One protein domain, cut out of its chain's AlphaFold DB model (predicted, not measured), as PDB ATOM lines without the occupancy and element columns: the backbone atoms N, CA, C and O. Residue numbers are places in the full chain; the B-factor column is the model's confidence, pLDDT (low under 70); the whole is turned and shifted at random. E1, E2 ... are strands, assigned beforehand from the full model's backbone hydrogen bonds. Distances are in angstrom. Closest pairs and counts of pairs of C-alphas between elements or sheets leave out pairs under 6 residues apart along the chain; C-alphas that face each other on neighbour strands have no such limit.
ATOM      1  N   ARG A  36      12.175  24.107 -16.720       96.00
ATOM      2  CA  ARG A  36      11.552  23.105 -15.851       96.00
ATOM      3  C   ARG A  36      12.139  21.739 -16.162       96.00
ATOM      4  O   ARG A  36      12.124  21.322 -17.319       96.00
ATOM      5  N   HIS A  37      12.596  21.047 -15.129       97.31
ATOM      6  CA  HIS A  37      13.199  19.723 -15.235       97.31
ATOM      7  C   HIS A  37      12.473  18.768 -14.292       97.31
ATOM      8  O   HIS A  37      12.288  19.092 -13.123       97.31
ATOM      9  N   ILE A  38      12.037  17.613 -14.795       97.31
ATOM     10  CA  ILE A  38      11.518  16.524 -13.959       97.31
ATOM     11  C   ILE A  38      12.718  15.680 -13.544       97.31
ATOM     12  O   ILE A  38      13.522  15.333 -14.405       97.31
ATOM     13  N   LEU A  39      12.826  15.367 -12.256       98.12
ATOM     14  CA  LEU A  39      13.903  14.531 -11.737       98.12
ATOM     15  C   LEU A  39      13.522  13.053 -11.769       98.12
ATOM     16  O   LEU A  39      12.394  12.686 -11.423       98.12
ATOM     17  N   GLY A  40      14.481  12.216 -12.159       97.62
ATOM     18  CA  GLY A  40      14.380  10.763 -12.066       97.62
ATOM     19  C   GLY A  40      14.969  10.182 -10.778       97.62
ATOM     20  O   GLY A  40      15.555  10.872  -9.946       97.62
ATOM     21  N   GLU A  41      14.839   8.864 -10.633       97.44
ATOM     22  CA  GLU A  41      15.435   8.099  -9.526       97.44
ATOM     23  C   GLU A  41      16.928   7.804  -9.736       97.44
ATOM     24  O   GLU A  41      17.652   7.480  -8.795       97.44
ATOM     25  N   SER A  42      17.404   7.903 -10.980       97.75
ATOM     26  CA  SER A  42      18.811   7.699 -11.322       97.75
ATOM     27  C   SER A  42      19.600   9.005 -11.172       97.75
ATOM     28  O   SER A  42      19.130  10.027 -11.663       97.75
ATOM     29  N   PRO A  43      20.802   8.983 -10.562       98.31
ATOM     30  CA  PRO A  43      21.687  10.146 -10.499       98.31
ATOM     31  C   PRO A  43      21.995  10.717 -11.882       98.31
ATOM     32  O   PRO A  43      22.585  10.034 -12.722       98.31
ATOM     33  N   GLU A  44      21.633  11.980 -12.103       97.81
ATOM     34  CA  GLU A  44      21.840  12.657 -13.383       97.81
ATOM     35  C   GLU A  44      22.286  14.116 -13.232       97.81
ATOM     36  O   GLU A  44      22.058  14.771 -12.215       97.81
ATOM     37  N   GLN A  45      22.947  14.627 -14.271       97.62
ATOM     38  CA  GLN A  45      23.210  16.056 -14.410       97.62
ATOM     39  C   GLN A  45      22.027  16.712 -15.110       97.62
ATOM     40  O   GLN A  45      21.608  16.269 -16.181       97.62
ATOM     41  N   VAL A  46      21.522  17.797 -14.531       96.56
ATOM     42  CA  VAL A  46      20.411  18.551 -15.108       96.56
ATOM     43  C   VAL A  46      20.975  19.696 -15.959       96.56
ATOM     44  O   VAL A  46      21.818  20.451 -15.475       96.56
ATOM     45  N   PRO A  47      20.554  19.864 -17.228       93.12
ATOM     46  CA  PRO A  47      21.105  20.904 -18.094       93.12
ATOM     47  C   PRO A  47      20.994  22.307 -17.483       93.12
ATOM     48  O   PRO A  47      19.901  22.763 -17.163       93.12
ATOM     49  N   GLY A  48      22.128  23.000 -17.353       91.06
ATOM     50  CA  GLY A  48      22.185  24.361 -16.805       91.06
ATOM     51  C   GLY A  48      22.126  24.451 -15.276       91.06
ATOM     52  O   GLY A  48      22.136  25.562 -14.749       91.06
ATOM     53  N   ILE A  49      22.099  23.318 -14.567       95.44
ATOM     54  CA  ILE A  49      22.099  23.258 -13.103       95.44
ATOM     55  C   ILE A  49      23.305  22.425 -12.659       95.44
ATOM     56  O   ILE A  49      23.464  21.292 -13.117       95.44
ATOM     57  N   PRO A  50      24.184  22.950 -11.793       96.50
ATOM     58  CA  PRO A  50      25.356  22.204 -11.367       96.50
ATOM     59  C   PRO A  50      24.983  21.089 -10.380       96.50
ATOM     60  O   PRO A  50      23.867  21.021  -9.862       96.50
ATOM     61  N   GLY A  51      25.944  20.211 -10.099       97.12
ATOM     62  CA  GLY A  51      25.737  19.041  -9.253       97.12
ATOM     63  C   GLY A  51      25.069  17.867  -9.974       97.12
ATOM     64  O   GLY A  51      24.846  17.870 -11.185       97.12
ATOM     65  N   THR A  52      24.813  16.808  -9.214       98.50
ATOM     66  CA  THR A  52      24.097  15.601  -9.652       98.50
ATOM     67  C   THR A  52      22.859  15.431  -8.789       98.50
ATOM     68  O   THR A  52      22.948  15.566  -7.570       98.50
ATOM     69  N   TRP A  53      21.727  15.131  -9.415       98.69
ATOM     70  CA  TRP A  53      20.406  15.169  -8.800       98.69
ATOM     71  C   TRP A  53      19.696  13.837  -8.998       98.69
ATOM     72  O   TRP A  53      19.846  13.208 -10.044       98.69
ATOM     73  N   TRP A  54      18.949  13.395  -7.990       98.56
ATOM     74  CA  TRP A  54      18.052  12.242  -8.098       98.56
ATOM     75  C   TRP A  54      16.999  12.254  -6.996       98.56
ATOM     76  O   TRP A  54      17.111  12.982  -6.007       98.56
ATOM     77  N   VAL A  55      15.971  11.430  -7.166       98.38
ATOM     78  CA  VAL A  55      14.867  11.273  -6.220       98.38
ATOM     79  C   VAL A  55      14.906   9.890  -5.581       98.38
ATOM     80  O   VAL A  55      15.060   8.886  -6.269       98.38
ATOM     81  N   VAL A  56      14.706   9.817  -4.265       97.56
ATOM     82  CA  VAL A  56      14.448   8.553  -3.558       97.56
ATOM     83  C   VAL A  56      13.278   8.756  -2.609       97.56
ATOM     84  O   VAL A  56      13.348   9.589  -1.706       97.56
ATOM     85  N   ASN A  57      12.196   7.993  -2.794       94.69
ATOM     86  CA  ASN A  57      10.970   8.099  -1.987       94.69
ATOM     87  C   ASN A  57      10.442   9.548  -1.897       94.69
ATOM     88  O   ASN A  57      10.043  10.022  -0.834       94.69
ATOM     89  N   GLY A  58      10.522  10.276  -3.016       93.50
ATOM     90  CA  GLY A  58      10.128  11.680  -3.137       93.50
ATOM     91  C   GLY A  58      11.119  12.706  -2.562       93.50
ATOM     92  O   GLY A  58      10.966  13.904  -2.814       93.50
ATOM     93  N   ARG A  59      12.142  12.283  -1.814       97.81
ATOM     94  CA  ARG A  59      13.213  13.178  -1.353       97.81
ATOM     95  C   ARG A  59      14.202  13.419  -2.474       97.81
ATOM     96  O   ARG A  59      14.538  12.483  -3.197       97.81
ATOM     97  N   VAL A  60      14.690  14.647  -2.588       98.50
ATOM     98  CA  VAL A  60      15.693  15.015  -3.587       98.50
ATOM     99  C   VAL A  60      17.062  14.950  -2.956       98.50
ATOM    100  O   VAL A  60      17.303  15.550  -1.915       98.50
ATOM    101  N   PHE A  61      17.959  14.238  -3.610       98.62
ATOM    102  CA  PHE A  61      19.357  14.173  -3.246       98.62
ATOM    103  C   PHE A  61      20.156  15.008  -4.234       98.62
ATOM    104  O   PHE A  61      19.931  14.943  -5.445       98.62
ATOM    105  N   ILE A  62      21.099  15.771  -3.696       98.50
ATOM    106  CA  ILE A  62      21.988  16.634  -4.463       98.50
ATOM    107  C   ILE A  62      23.411  16.274  -4.078       98.50
ATOM    108  O   ILE A  62      23.795  16.449  -2.926       98.50
ATOM    109  N   ALA A  63      24.206  15.809  -5.035       98.38
ATOM    110  CA  ALA A  63      25.652  15.738  -4.885       98.38
ATOM    111  C   ALA A  63      26.287  16.960  -5.550       98.38
ATOM    112  O   ALA A  63      26.247  17.082  -6.776       98.38
ATOM    113  N   ALA A  64      26.897  17.842  -4.762       97.62
ATOM    114  CA  ALA A  64      27.549  19.044  -5.271       97.62
ATOM    115  C   ALA A  64      28.904  19.292  -4.604       97.62
ATOM    116  O   ALA A  64      29.171  18.888  -3.469       97.62
ATOM    117  N   LYS A  65      29.786  19.969  -5.330       96.69
ATOM    118  CA  LYS A  65      31.086  20.429  -4.836       96.69
ATOM    119  C   LYS A  65      30.963  21.883  -4.375       96.69
ATOM    120  O   LYS A  65      30.185  22.633  -4.952       96.69
ATOM    121  N   PRO A  66      31.822  22.364  -3.458       91.50
ATOM    122  CA  PRO A  66      31.828  23.780  -3.071       91.50
ATOM    123  C   PRO A  66      31.939  24.760  -4.255       91.50
ATOM    124  O   PRO A  66      31.406  25.870  -4.198       91.50
ATOM    125  N   GLY A  67      32.629  24.355  -5.327       93.62
ATOM    126  CA  GLY A  67      32.790  25.134  -6.558       93.62
ATOM    127  C   GLY A  67      31.536  25.227  -7.433       93.62
ATOM    128  O   GLY A  67      31.491  26.104  -8.286       93.62
ATOM    129  N   ASP A  68      30.522  24.393  -7.188       94.94
ATOM    130  CA  ASP A  68      29.239  24.402  -7.908       94.94
ATOM    131  C   ASP A  68      28.336  25.560  -7.466       94.94
ATOM    132  O   ASP A  68      27.336  25.845  -8.108       94.94
ATOM    133  N   ARG A  69      28.690  26.243  -6.369       93.69
ATOM    134  CA  ARG A  69      28.029  27.476  -5.915       93.69
ATOM    135  C   ARG A  69      26.520  27.344  -5.686       93.69
ATOM    136  O   ARG A  69      25.776  28.298  -5.886       93.69
ATOM    137  N   LEU A  70      26.105  26.171  -5.208       96.19
ATOM    138  CA  LEU A  70      24.756  25.910  -4.718       96.19
ATOM    139  C   LEU A  70      24.665  26.215  -3.226       96.19
ATOM    140  O   LEU A  70      25.375  25.598  -2.429       96.19
ATOM    141  N   ASP A  71      23.783  27.137  -2.858       96.00
ATOM    142  CA  ASP A  71      23.484  27.458  -1.465       96.00
ATOM    143  C   ASP A  71      22.046  27.023  -1.122       96.00
ATOM    144  O   ASP A  71      21.115  27.272  -1.896       96.00
ATOM    145  N   HIS A  72      21.864  26.405   0.044       95.81
ATOM    146  CA  HIS A  72      20.567  26.054   0.630       95.81
ATOM    147  C   HIS A  72      20.587  26.434   2.114       95.81
ATOM    148  O   HIS A  72      21.589  26.209   2.790       95.81
ATOM    149  N   ASP A  73      19.530  27.089   2.600       93.44
ATOM    150  CA  ASP A  73      19.444  27.627   3.968       93.44
ATOM    151  C   ASP A  73      20.684  28.429   4.417       93.44
ATOM    152  O   ASP A  73      21.122  28.378   5.564       93.44
ATOM    153  N   GLY A  74      21.271  29.189   3.486       92.00
ATOM    154  CA  GLY A  74      22.438  30.043   3.730       92.00
ATOM    155  C   GLY A  74      23.776  29.303   3.758       92.00
ATOM    156  O   GLY A  74      24.825  29.945   3.832       92.00
ATOM    157  N   ALA A  75      23.766  27.976   3.632       93.06
ATOM    158  CA  ALA A  75      24.959  27.147   3.610       93.06
ATOM    159  C   ALA A  75      25.316  26.699   2.186       93.06
ATOM    160  O   ALA A  75      24.465  26.272   1.407       93.06
ATOM    161  N   ARG A  76      26.613  26.745   1.859       95.00
ATOM    162  CA  ARG A  76      27.153  26.158   0.628       95.00
ATOM    163  C   ARG A  76      27.045  24.638   0.702       95.00
ATOM    164  O   ARG A  76      27.653  24.031   1.584       95.00
ATOM    165  N   ILE A  77      26.380  24.025  -0.272       95.94
ATOM    166  CA  ILE A  77      26.354  22.568  -0.402       95.94
ATOM    167  C   ILE A  77      27.758  22.069  -0.773       95.94
ATOM    168  O   ILE A  77      28.381  22.522  -1.739       95.94
ATOM    169  N   ALA A  78      28.260  21.128   0.023       95.81
ATOM    170  CA  ALA A  78      29.569  20.507  -0.134       95.81
ATOM    171  C   ALA A  78      29.481  19.018   0.232       95.81
ATOM    172  O   ALA A  78      29.709  18.629   1.375       95.81
ATOM    173  N   GLY A  79      29.142  18.181  -0.746       97.06
ATOM    174  CA  GLY A  79      28.836  16.767  -0.544       97.06
ATOM    175  C   GLY A  79      27.392  16.464  -0.918       97.06
ATOM    176  O   GLY A  79      26.939  16.894  -1.978       97.06
ATOM    177  N   ILE A  80      26.706  15.696  -0.070       97.94
ATOM    178  CA  ILE A  80      25.304  15.319  -0.266       97.94
ATOM    179  C   ILE A  80      24.398  16.217   0.574       97.94
ATOM    180  O   ILE A  80      24.547  16.246   1.793       97.94
ATOM    181  N   GLU A  81      23.441  16.870  -0.077       98.25
ATOM    182  CA  GLU A  81      22.301  17.544   0.554       98.25
ATOM    183  C   GLU A  81      21.018  16.763   0.250       98.25
ATOM    184  O   GLU A  81      20.870  16.205  -0.844       98.25
ATOM    185  N   ILE A  82      20.095  16.712   1.213       98.38
ATOM    186  CA  ILE A  82      18.794  16.054   1.051       98.38
ATOM    187  C   ILE A  82      17.693  17.079   1.277       98.38
ATOM    188  O   ILE A  82      17.567  17.633   2.364       98.38
ATOM    189  N   LEU A  83      16.853  17.262   0.266       98.25
ATOM    190  CA  LEU A  83      15.663  18.094   0.338       98.25
ATOM    191  C   LEU A  83      14.420  17.215   0.473       98.25
ATOM    192  O   LEU A  83      14.303  16.179  -0.191       98.25
ATOM    193  N   ASP A  84      13.461  17.655   1.283       97.62
ATOM    194  CA  ASP A  84      12.174  16.972   1.462       97.62
ATOM    195  C   ASP A  84      11.015  17.880   1.010       97.62
ATOM    196  O   ASP A  84      10.326  18.476   1.843       97.62
ATOM    197  N   PRO A  85      10.822  18.070  -0.314       97.19
ATOM    198  CA  PRO A  85       9.721  18.879  -0.818       97.19
ATOM    199  C   PRO A  85       8.383  18.197  -0.512       97.19
ATOM    200  O   PRO A  85       8.160  17.036  -0.869       97.19
ATOM    201  N   VAL A  86       7.477  18.940   0.121       96.69
ATOM    202  CA  VAL A  86       6.139  18.463   0.485       96.69
ATOM    203  C   VAL A  86       5.179  18.685  -0.683       96.69
ATOM    204  O   VAL A  86       5.148  19.762  -1.274       96.69
ATOM    205  N   ASP A  87       4.391  17.664  -1.022       95.25
ATOM    206  CA  ASP A  87       3.413  17.751  -2.110       95.25
ATOM    207  C   ASP A  87       2.373  18.851  -1.851       95.25
ATOM    208  O   ASP A  87       1.812  18.952  -0.758       95.25
ATOM    209  N   GLY A  88       2.136  19.691  -2.859       88.62
ATOM    210  CA  GLY A  88       1.206  20.823  -2.783       88.62
ATOM    211  C   GLY A  88       1.662  21.987  -1.892       88.62
ATOM    212  O   GLY A  88       0.963  23.001  -1.829       88.62
ATOM    213  N   ALA A  89       2.812  21.875  -1.225       92.00
ATOM    214  CA  ALA A  89       3.426  22.974  -0.495       92.00
ATOM    215  C   ALA A  89       4.267  23.860  -1.433       92.00
ATOM    216  O   ALA A  89       4.628  23.439  -2.537       92.00
ATOM    217  N   PRO A  90       4.614  25.084  -1.001       91.06
ATOM    218  CA  PRO A  90       5.664  25.863  -1.641       91.06
ATOM    219  C   PRO A  90       6.945  25.057  -1.865       91.06
ATOM    220  O   PRO A  90       7.346  24.276  -1.000       91.06
ATOM    221  N   GLY A  91       7.601  25.274  -3.006       93.88
ATOM    222  CA  GLY A  91       8.885  24.645  -3.281       93.88
ATOM    223  C   GLY A  91       9.996  25.143  -2.355       93.88
ATOM    224  O   GLY A  91       9.968  26.271  -1.858       93.88
ATOM    225  N   LEU A  92      10.996  24.290  -2.154       96.75
ATOM    226  CA  LEU A  92      12.232  24.616  -1.451       96.75
ATOM    227  C   LEU A  92      13.154  25.389  -2.395       96.75
ATOM    228  O   LEU A  92      13.319  25.001  -3.551       96.75
ATOM    229  N   ILE A  93      13.739  26.488  -1.922       96.19
ATOM    230  CA  ILE A  93      14.506  27.406  -2.768       96.19
ATOM    231  C   ILE A  93      15.999  27.241  -2.494       96.19
ATOM    232  O   ILE A  93      16.466  27.411  -1.371       96.19
ATOM    233  N   LEU A  94      16.755  26.992  -3.558       97.31
ATOM    234  CA  LEU A  94      18.210  27.016  -3.576       97.31
ATOM    235  C   LEU A  94      18.682  28.218  -4.385       97.31
ATOM    236  O   LEU A  94      18.033  28.628  -5.353       97.31
ATOM    237  N   ARG A  95      19.840  28.762  -4.019       95.88
ATOM    238  CA  ARG A  95      20.519  29.791  -4.809       95.88
ATOM    239  C   ARG A  95      21.627  29.159  -5.630       95.88
ATOM    240  O   ARG A  95      22.464  28.441  -5.089       95.88
ATOM    241  N   HIS A  96      21.648  29.479  -6.916       93.88
ATOM    242  CA  HIS A  96      22.765  29.204  -7.808       93.88
ATOM    243  C   HIS A  96      23.180  30.524  -8.455       93.88
ATOM    244  O   HIS A  96      22.471  31.042  -9.317       93.88
ATOM    245  N   ASP A  97      24.292  31.092  -7.989       86.69
ATOM    246  CA  ASP A  97      24.692  32.467  -8.309       86.69
ATOM    247  C   ASP A  97      23.569  33.490  -8.036       86.69
ATOM    248  O   ASP A  97      23.214  33.720  -6.880       86.69
ATOM    249  N   ASP A  98      23.025  34.124  -9.070       84.62
ATOM    250  CA  ASP A  98      21.927  35.094  -9.013       84.62
ATOM    251  C   ASP A  98      20.557  34.477  -9.341       84.62
ATOM    252  O   ASP A  98      19.534  35.155  -9.234       84.62
ATOM    253  N   HIS A  99      20.519  33.193  -9.697       91.06
ATOM    254  CA  HIS A  99      19.297  32.464 -10.016       91.06
ATOM    255  C   HIS A  99      18.740  31.747  -8.783       91.06
ATOM    256  O   HIS A  99      19.477  31.266  -7.914       91.06
ATOM    257  N   ALA A 100      17.414  31.616  -8.740       95.19
ATOM    258  CA  ALA A 100      16.733  30.754  -7.783       95.19
ATOM    259  C   ALA A 100      16.325  29.442  -8.454       95.19
ATOM    260  O   ALA A 100      15.719  29.439  -9.530       95.19
ATOM    261  N   LEU A 101      16.627  28.332  -7.790       97.00
ATOM    262  CA  LEU A 101      16.156  27.002  -8.142       97.00
ATOM    263  C   LEU A 101      15.071  26.618  -7.142       97.00
ATOM    264  O   LEU A 101      15.340  26.508  -5.951       97.00
ATOM    265  N   GLU A 102      13.845  26.433  -7.611       96.69
ATOM    266  CA  GLU A 102      12.737  25.970  -6.778       96.69
ATOM    267  C   GLU A 102      12.538  24.469  -6.999       96.69
ATOM    268  O   GLU A 102      12.237  24.029  -8.111       96.69
ATOM    269  N   VAL A 103      12.706  23.690  -5.936       97.81
ATOM    270  CA  VAL A 103      12.493  22.244  -5.906       97.81
ATOM    271  C   VAL A 103      11.136  21.971  -5.281       97.81
ATOM    272  O   VAL A 103      10.909  22.277  -4.113       97.81
ATOM    273  N   LEU A 104      10.225  21.382  -6.047       96.69
ATOM    274  CA  LEU A 104       8.859  21.131  -5.592       96.69
ATOM    275  C   LEU A 104       8.372  19.740  -5.977       96.69
ATOM    276  O   LEU A 104       8.858  19.127  -6.934       96.69
ATOM    277  N   ARG A 105       7.362  19.279  -5.243       96.94
ATOM    278  CA  ARG A 105       6.656  18.036  -5.526       96.94
ATOM    279  C   ARG A 105       5.222  18.337  -5.950       96.94
ATOM    280  O   ARG A 105       4.553  19.176  -5.350       96.94
ATOM    281  N   GLN A 106       4.784  17.652  -7.001       94.75
ATOM    282  CA  GLN A 106       3.406  17.662  -7.472       94.75
ATOM    283  C   GLN A 106       2.975  16.222  -7.775       94.75
ATOM    284  O   GLN A 106       3.335  15.653  -8.815       94.75
ATOM    285  N   GLY A 107       2.213  15.628  -6.859       93.38
ATOM    286  CA  GLY A 107       1.928  14.195  -6.844       93.38
ATOM    287  C   GLY A 107       3.221  13.373  -6.816       93.38
ATOM    288  O   GLY A 107       4.130  13.640  -6.037       93.38
ATOM    289  N   GLU A 108       3.340  12.411  -7.730       91.56
ATOM    290  CA  GLU A 108       4.518  11.532  -7.842       91.56
ATOM    291  C   GLU A 108       5.730  12.196  -8.521       91.56
ATOM    292  O   GLU A 108       6.793  11.592  -8.645       91.56
ATOM    293  N   ARG A 109       5.589  13.430  -9.021       95.38
ATOM    294  CA  ARG A 109       6.653  14.107  -9.771       95.38
ATOM    295  C   ARG A 109       7.375  15.101  -8.887       95.38
ATOM    296  O   ARG A 109       6.752  15.980  -8.295       95.38
ATOM    297  N   THR A 110       8.698  15.013  -8.893       97.75
ATOM    298  CA  THR A 110       9.563  16.036  -8.309       97.75
ATOM    299  C   THR A 110      10.254  16.803  -9.425       97.75
ATOM    300  O   THR A 110      10.695  16.212 -10.414       97.75
ATOM    301  N   MET A 111      10.280  18.127  -9.309       97.06
ATOM    302  CA  MET A 111      10.725  19.018 -10.376       97.06
ATOM    303  C   MET A 111      11.653  20.099  -9.843       97.06
ATOM    304  O   MET A 111      11.510  20.536  -8.702       97.06
ATOM    305  N   ILE A 112      12.545  20.568 -10.713       97.81
ATOM    306  CA  ILE A 112      13.302  21.800 -10.521       97.81
ATOM    307  C   ILE A 112      12.761  22.854 -11.482       97.81
ATOM    308  O   ILE A 112      12.718  22.645 -12.700       97.81
ATOM    309  N   HIS A 113      12.362  23.996 -10.940       96.19
ATOM    310  CA  HIS A 113      12.082  25.208 -11.692       96.19
ATOM    311  C   HIS A 113      13.265  26.164 -11.577       96.19
ATOM    312  O   HIS A 113      13.697  26.494 -10.475       96.19
ATOM    313  N   VAL A 114      13.765  26.636 -12.716       95.38
ATOM    314  CA  VAL A 114      14.814  27.659 -12.764       95.38
ATOM    315  C   VAL A 114      14.152  29.014 -12.938       95.38
ATOM    316  O   VAL A 114      13.402  29.217 -13.896       95.38
ATOM    317  N   HIS A 115      14.425  29.948 -12.036       93.38
ATOM    318  CA  HIS A 115      13.860  31.293 -12.068       93.38
ATOM    319  C   HIS A 115      14.923  32.327 -12.413       93.38
ATOM    320  O   HIS A 115      16.086  32.199 -12.034       93.38
ATOM    321  N   ALA A 116      14.496  33.370 -13.122       90.69
ATOM    322  CA  ALA A 116      15.359  34.491 -13.456       90.69
ATOM    323  C   ALA A 116      15.848  35.236 -12.193       90.69
ATOM    324  O   ALA A 116      15.178  35.188 -11.148       90.69
TER     325      ALA A 116
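This is residues 36 to 116 of the 119 residues of an uncharacterized protein of Nocardia flavorosea (UniProt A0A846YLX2). This is a small sandwich of two sheets face to face: a strongly twisted sheet of five strands, E1 - E8 - E7 - E6 - E4, and a smaller one of three, E2 - E3 - E5, which covers part of it. A long loop, residues 39 to 51, leads from the one sheet to the other. The printed part has 81 residues with eight named strands, E1 to E8 in chain order, and no named helix; its class is all strand, and both sheets are antiparallel. It is compact, with a radius of gyration of the C-alphas of 11.4 A and spans of 32 by 25 by 21 A.

E1, residues 36 to 38, begins with C-alpha 36 at (11.552, 23.105, -15.851). E2 is residues 52 to 56, E3 residues 59 to 64, E4 residues 70 to 72, E5 residues 79 to 83 and E6 residues 92 to 96. E7, residues 99 to 106, is the longest strand at 21.9 A. E8, residues 109 to 115, spans 18.8 A and ends with C-alpha 115 at (13.860, 31.293, -12.068).

Edge strand E1 is antiparallel to E8, with N 37 and O 112 2.9 A apart. E6, E7 and E8 form a meander, each strand the antiparallel neighbour of the one before; N 94 and O 101 are 2.8 A apart, N 113 and O 102 2.8 A. E4, the other edge, pairs with E6 through N 71 and O 95, 2.9 A. E2 and E3 form a hairpin, with N 54 and O 61 3.1 A apart; E3 and E5 have N 62 and O 81 at 2.9 A. The facing parts of the sheets are 10.1 A centre to centre, their strands at 34 degrees.

The C-alphas farthest apart, those of Gly 67 and Gly 107, are 32.7 A apart. The printed part has no cut. The link from E1 to E2 is long, and no printed residue has pLDDT under 70.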